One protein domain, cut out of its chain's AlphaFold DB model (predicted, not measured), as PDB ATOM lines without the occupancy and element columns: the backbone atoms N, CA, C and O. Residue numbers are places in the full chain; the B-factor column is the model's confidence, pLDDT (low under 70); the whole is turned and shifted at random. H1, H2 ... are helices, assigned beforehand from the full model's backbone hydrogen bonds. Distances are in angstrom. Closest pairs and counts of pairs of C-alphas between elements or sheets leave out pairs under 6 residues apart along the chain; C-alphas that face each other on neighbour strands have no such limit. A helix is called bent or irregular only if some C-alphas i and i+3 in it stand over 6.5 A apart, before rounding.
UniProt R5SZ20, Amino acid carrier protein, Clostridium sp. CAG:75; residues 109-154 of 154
ATOM      1  N   LYS A 109      15.662  17.827 -70.115       87.12
ATOM      2  CA  LYS A 109      15.889  16.477 -70.649       87.12
ATOM      3  C   LYS A 109      15.121  15.387 -69.895       87.12
ATOM      4  O   LYS A 109      14.561  14.496 -70.533       87.12
ATOM      5  N   ALA A 110      15.100  15.432 -68.561       87.25
ATOM      6  CA  ALA A 110      14.388  14.436 -67.763       87.25
ATOM      7  C   ALA A 110      12.874  14.503 -68.008       87.25
ATOM      8  O   ALA A 110      12.250  13.465 -68.213       87.25
ATOM      9  N   VAL A 111      12.306  15.714 -68.054       87.31
ATOM     10  CA  VAL A 111      10.870  15.922 -68.307       87.31
ATOM     11  C   VAL A 111      10.469  15.376 -69.679       87.31
ATOM     12  O   VAL A 111       9.519  14.600 -69.759       87.31
ATOM     13  N   TRP A 112      11.221  15.703 -70.734       88.44
ATOM     14  CA  TRP A 112      10.943  15.190 -72.082       88.44
ATOM     15  C   TRP A 112      11.089  13.672 -72.172       88.44
ATOM     16  O   TRP A 112      10.214  13.014 -72.717       88.44
ATOM     17  N   THR A 113      12.127  13.097 -71.557       92.31
ATOM     18  CA  THR A 113      12.328  11.637 -71.572       92.31
ATOM     19  C   THR A 113      11.146  10.901 -70.934       92.31
ATOM     20  O   THR A 113      10.661   9.911 -71.477       92.31
ATOM     21  N   ILE A 114      10.663  11.386 -69.786       91.00
ATOM     22  CA  ILE A 114       9.502  10.804 -69.104       91.00
ATOM     23  C   ILE A 114       8.243  10.965 -69.968       91.00
ATOM     24  O   ILE A 114       7.501   9.999 -70.153       91.00
ATOM     25  N   ALA A 115       8.019  12.160 -70.523       91.38
ATOM     26  CA  ALA A 115       6.871  12.444 -71.376       91.38
ATOM     27  C   ALA A 115       6.839  11.544 -72.622       91.38
ATOM     28  O   ALA A 115       5.795  10.973 -72.927       91.38
ATOM     29  N   ASP A 116       7.969  11.359 -73.304       93.00
ATOM     30  CA  ASP A 116       8.064  10.543 -74.519       93.00
ATOM     31  C   ASP A 116       7.744   9.068 -74.249       93.00
ATOM     32  O   ASP A 116       7.020   8.439 -75.024       93.00
ATOM     33  N   ILE A 117       8.210   8.519 -73.120       95.38
ATOM     34  CA  ILE A 117       7.903   7.139 -72.717       95.38
ATOM     35  C   ILE A 117       6.394   6.965 -72.513       95.38
ATOM     36  O   ILE A 117       5.792   6.059 -73.093       95.38
ATOM     37  N   PHE A 118       5.762   7.830 -71.715       93.69
ATOM     38  CA  PHE A 118       4.331   7.713 -71.421       93.69
ATOM     39  C   PHE A 118       3.449   8.020 -72.636       93.69
ATOM     40  O   PHE A 118       2.455   7.323 -72.855       93.69
ATOM     41  N   ASN A 119       3.826   8.994 -73.469       93.50
ATOM     42  CA  ASN A 119       3.136   9.269 -74.729       93.50
ATOM     43  C   ASN A 119       3.248   8.090 -75.698       93.50
ATOM     44  O   ASN A 119       2.259   7.729 -76.328       93.50
ATOM     45  N   GLY A 120       4.411   7.438 -75.773       94.00
ATOM     46  CA  GLY A 120       4.588   6.216 -76.554       94.00
ATOM     47  C   GLY A 120       3.687   5.079 -76.065       94.00
ATOM     48  O   GLY A 120       2.967   4.472 -76.860       94.00
ATOM     49  N   LEU A 121       3.661   4.834 -74.750       95.31
ATOM     50  CA  LEU A 121       2.793   3.824 -74.130       95.31
ATOM     51  C   LEU A 121       1.302   4.099 -74.360       95.31
ATOM     52  O   LEU A 121       0.536   3.153 -74.514       95.31
ATOM     53  N   MET A 122       0.890   5.367 -74.408       93.94
ATOM     54  CA  MET A 122      -0.485   5.765 -74.718       93.94
ATOM     55  C   MET A 122      -0.800   5.650 -76.219       93.94
ATOM     56  O   MET A 122      -1.887   5.211 -76.600       93.94
ATOM     57  N   ALA A 123       0.133   6.038 -77.088       94.94
ATOM     58  CA  ALA A 123      -0.065   6.055 -78.533       94.94
ATOM     59  C   ALA A 123      -0.193   4.643 -79.117       94.94
ATOM     60  O   ALA A 123      -1.047   4.413 -79.971       94.94
ATOM     61  N   LEU A 124       0.616   3.689 -78.644       95.00
ATOM     62  CA  LEU A 124       0.627   2.306 -79.136       95.00
ATOM     63  C   LEU A 124      -0.760   1.625 -79.126       95.00
ATOM     64  O   LEU A 124      -1.220   1.232 -80.201       95.00
ATOM     65  N   PRO A 125      -1.470   1.495 -77.986       94.19
ATOM     66  CA  PRO A 125      -2.787   0.862 -77.957       94.19
ATOM     67  C   PRO A 125      -3.830   1.648 -78.763       94.19
ATOM     68  O   PRO A 125      -4.649   1.041 -79.455       94.19
ATOM     69  N   ASN A 126      -3.773   2.985 -78.740       94.88
ATOM     70  CA  ASN A 126      -4.696   3.830 -79.500       94.88
ATOM     71  C   ASN A 126      -4.541   3.635 -81.013       94.88
ATOM     72  O   ASN A 126      -5.538   3.518 -81.722       94.88
ATOM     73  N   MET A 127      -3.308   3.543 -81.516       95.00
ATOM     74  CA  MET A 127      -3.063   3.267 -82.932       95.00
ATOM     75  C   MET A 127      -3.589   1.889 -83.337       95.00
ATOM     76  O   MET A 127      -4.255   1.781 -84.363       95.00
ATOM     77  N   ILE A 128      -3.358   0.850 -82.523       95.75
ATOM     78  CA  ILE A 128      -3.888  -0.500 -82.790       95.75
ATOM     79  C   ILE A 128      -5.420  -0.461 -82.893       95.75
ATOM     80  O   ILE A 128      -5.988  -0.992 -83.850       95.75
ATOM     81  N   ALA A 129      -6.087   0.210 -81.951       95.06
ATOM     82  CA  ALA A 129      -7.539   0.357 -81.956       95.06
ATOM     83  C   ALA A 129      -8.042   1.119 -83.193       95.06
ATOM     84  O   ALA A 129      -9.005   0.685 -83.824       95.06
ATOM     85  N   LEU A 130      -7.378   2.211 -83.585       94.56
ATOM     86  CA  LEU A 130      -7.736   2.980 -84.781       94.56
ATOM     87  C   LEU A 130      -7.597   2.157 -86.066       94.56
ATOM     88  O   LEU A 130      -8.468   2.241 -86.929       94.56
ATOM     89  N   PHE A 131      -6.552   1.335 -86.193       95.12
ATOM     90  CA  PHE A 131      -6.409   0.443 -87.345       95.12
ATOM     91  C   PHE A 131      -7.506  -0.623 -87.372       95.12
ATOM     92  O   PHE A 131      -8.149  -0.806 -88.408       95.12
ATOM     93  N   ALA A 132      -7.777  -1.271 -86.237       96.44
ATOM     94  CA  ALA A 132      -8.821  -2.287 -86.126       96.44
ATOM     95  C   ALA A 132     -10.231  -1.723 -86.395       96.44
ATOM     96  O   ALA A 132     -11.057  -2.384 -87.021       96.44
ATOM     97  N   LEU A 133     -10.501  -0.488 -85.961       95.94
ATOM     98  CA  LEU A 133     -11.795   0.187 -86.103       95.94
ATOM     99  C   LEU A 133     -11.889   1.089 -87.343       95.94
ATOM    100  O   LEU A 133     -12.908   1.752 -87.543       95.94
ATOM    101  N   SER A 134     -10.869   1.105 -88.202       94.44
ATOM    102  CA  SER A 134     -10.809   1.973 -89.386       94.44
ATOM    103  C   SER A 134     -12.028   1.815 -90.306       94.44
ATOM    104  O   SER A 134     -12.577   2.807 -90.785       94.44
ATOM    105  N   GLY A 135     -12.517   0.582 -90.486       95.00
ATOM    106  CA  GLY A 135     -13.733   0.303 -91.258       95.00
ATOM    107  C   GLY A 135     -15.006   0.881 -90.631       95.00
ATOM    108  O   GLY A 135     -15.881   1.357 -91.356       95.00
ATOM    109  N   VAL A 136     -15.097   0.902 -89.295       95.38
ATOM    110  CA  VAL A 136     -16.225   1.511 -88.568       95.38
ATOM    111  C   VAL A 136     -16.209   3.020 -88.776       95.38
ATOM    112  O   VAL A 136     -17.208   3.586 -89.207       95.38
ATOM    113  N   VAL A 137     -15.055   3.663 -88.571       93.81
ATOM    114  CA  VAL A 137     -14.905   5.112 -88.776       93.81
ATOM    115  C   VAL A 137     -15.231   5.503 -90.219       93.81
ATOM    116  O   VAL A 137     -15.943   6.481 -90.440       93.81
ATOM    117  N   ALA A 138     -14.773   4.735 -91.212       94.69
ATOM    118  CA  ALA A 138     -15.080   4.993 -92.618       94.69
ATOM    119  C   ALA A 138     -16.587   4.903 -92.916       94.69
ATOM    120  O   ALA A 138     -17.129   5.760 -93.621       94.69
ATOM    121  N   LYS A 139     -17.274   3.898 -92.355       96.12
ATOM    122  CA  LYS A 139     -18.725   3.736 -92.500       96.12
ATOM    123  C   LYS A 139     -19.490   4.897 -91.861       96.12
ATOM    124  O   LYS A 139     -20.314   5.504 -92.538       96.12
ATOM    125  N   GLU A 140     -19.185   5.232 -90.609       94.94
ATOM    126  CA  GLU A 140     -19.840   6.330 -89.882       94.94
ATOM    127  C   GLU A 140     -19.588   7.688 -90.549       94.94
ATOM    128  O   GLU A 140     -20.489   8.513 -90.663       94.94
ATOM    129  N   THR A 141     -18.380   7.906 -91.080       93.81
ATOM    130  CA  THR A 141     -18.049   9.130 -91.821       93.81
ATOM    131  C   THR A 141     -18.902   9.255 -93.081       93.81
ATOM    132  O   THR A 141     -19.424  10.330 -93.379       93.81
ATOM    133  N   LYS A 142     -19.076   8.155 -93.827       94.75
ATOM    134  CA  LYS A 142     -19.911   8.148 -95.031       94.75
ATOM    135  C   LYS A 142     -21.380   8.413 -94.696       94.75
ATOM    136  O   LYS A 142     -21.986   9.258 -95.348       94.75
ATOM    137  N   ASP A 143     -21.915   7.745 -93.674       95.06
ATOM    138  CA  ASP A 143     -23.290   7.960 -93.202       95.06
ATOM    139  C   ASP A 143     -23.519   9.421 -92.788       95.06
ATOM    140  O   ASP A 143     -24.459  10.061 -93.259       95.06
ATOM    141  N   PHE A 144     -22.601   9.990 -92.001       94.12
ATOM    142  CA  PHE A 144     -22.660  11.390 -91.583       94.12
ATOM    143  C   PHE A 144     -22.767  12.346 -92.779       94.12
ATOM    144  O   PHE A 144     -23.658  13.198 -92.816       94.12
ATOM    145  N   PHE A 145     -21.906  12.192 -93.791       94.38
ATOM    146  CA  PHE A 145     -21.942  13.054 -94.977       94.38
ATOM    147  C   PHE A 145     -23.184  12.835 -95.845       94.38
ATOM    148  O   PHE A 145     -23.674  13.786 -96.455       94.38
ATOM    149  N   GLU A 146     -23.712  11.613 -95.918       94.81
ATOM    150  CA  GLU A 146     -24.969  11.349 -96.618       94.81
ATOM    151  C   GLU A 146     -26.157  12.012 -95.918       94.81
ATOM    152  O   GLU A 146     -26.972  12.647 -96.585       94.81
ATOM    153  N   ARG A 147     -26.240  11.917 -94.590       93.62
ATOM    154  CA  ARG A 147     -27.301  12.547 -93.789       93.62
ATOM    155  C   ARG A 147     -27.213  14.069 -93.815       93.62
ATOM    156  O   ARG A 147     -28.235  14.740 -93.935       93.62
ATOM    157  N   HIS A 148     -25.998  14.617 -93.804       93.31
ATOM    158  CA  HIS A 148     -25.774  16.049 -93.995       93.31
ATOM    159  C   HIS A 148     -26.263  16.521 -95.375       93.31
ATOM    160  O   HIS A 148     -27.001  17.498 -95.469       93.31
ATOM    161  N   LYS A 149     -25.958  15.780 -96.454       91.50
ATOM    162  CA  LYS A 149     -26.470  16.086 -97.806       91.50
ATOM    163  C   LYS A 149     -27.995  15.999 -97.910       91.50
ATOM    164  O   LYS A 149     -28.585  16.738 -98.690       91.50
ATOM    165  N   ARG A 150     -28.625  15.105 -97.143       93.19
ATOM    166  CA  ARG A 150     -30.090  14.985 -97.043       93.19
ATOM    167  C   ARG A 150     -30.729  16.068 -96.163       93.19
ATOM    168  O   ARG A 150     -31.950  16.153 -96.118       93.19
ATOM    169  N   GLY A 151     -29.933  16.900 -95.485       88.75
ATOM    170  CA  GLY A 151     -30.413  17.964 -94.598       88.75
ATOM    171  C   GLY A 151     -30.887  17.481 -93.223       88.75
ATOM    172  O   GLY A 151     -31.492  18.250 -92.482       88.75
ATOM    173  N   GLU A 152     -30.613  16.226 -92.862       89.00
ATOM    174  CA  GLU A 152     -30.994  15.640 -91.566       89.00
ATOM    175  C   GLU A 152     -30.072  16.099 -90.427       89.00
ATOM    176  O   GLU A 152     -30.424  16.004 -89.250       89.00
ATOM    177  N   ILE A 153     -28.881  16.587 -90.775       81.50
ATOM    178  CA  ILE A 153     -27.876  17.108 -89.850       81.50
ATOM    179  C   ILE A 153     -27.387  18.444 -90.410       81.50
ATOM    180  O   ILE A 153     -26.990  18.510 -91.576       81.50
ATOM    181  N   LYS A 154     -27.441  19.497 -89.589       67.38
ATOM    182  CA  LYS A 154     -26.928  20.830 -89.937       67.38
ATOM    183  C   LYS A 154     -25.408  20.876 -89.958       67.38
ATOM    184  O   LYS A 154     -24.791  20.193 -89.114       67.38
TER     185      LYS A 154
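Overview. This is residues 109 to 154 of the 154 residues of the protein "Amino acid carrier protein" of Clostridium sp. CAG:75 (UniProt R5SZ20). What shape is it? Two helices, H1 and the shorter H2, meet end to end as a wide V, with a short tail at H2's far end. What makes it up? The printed part has 46 residues with two named helices, H1 then H2, and no named strand: all helix. It is extended, with a radius of gyration of the C-alphas of 17.8 A and spans of 53 by 23 by 8 A.

Arrangement. Is H1 straight? H1, residues 109 to 132, has a kink of 27 degrees near residue 122. It is neither bent nor irregular, but only just: C-alphas 122 and 125 are 6.3 A apart. How does H2 stand to it? H2, residues 134 to 149, and H1 meet only through their tight link, Leu 133. Every O i to N i+4 pair is within hydrogen-bond range in H2, and 18 of 20 in H1.

Along the chain. Where does H1 begin? It runs 34.7 A from C-alpha 109 at (15.889, 16.477, -70.649). Where does H2 end? It runs 22.7 A to C-alpha 149 at (-26.470, 16.086, -97.806).

Size, cuts and confidence. How far does it reach? The farthest C-alphas, of Ala 110 and Arg 150, are 53.3 A apart. Is anything cut or uncertain? The printed part has no cut; residue 154 has pLDDT under 70.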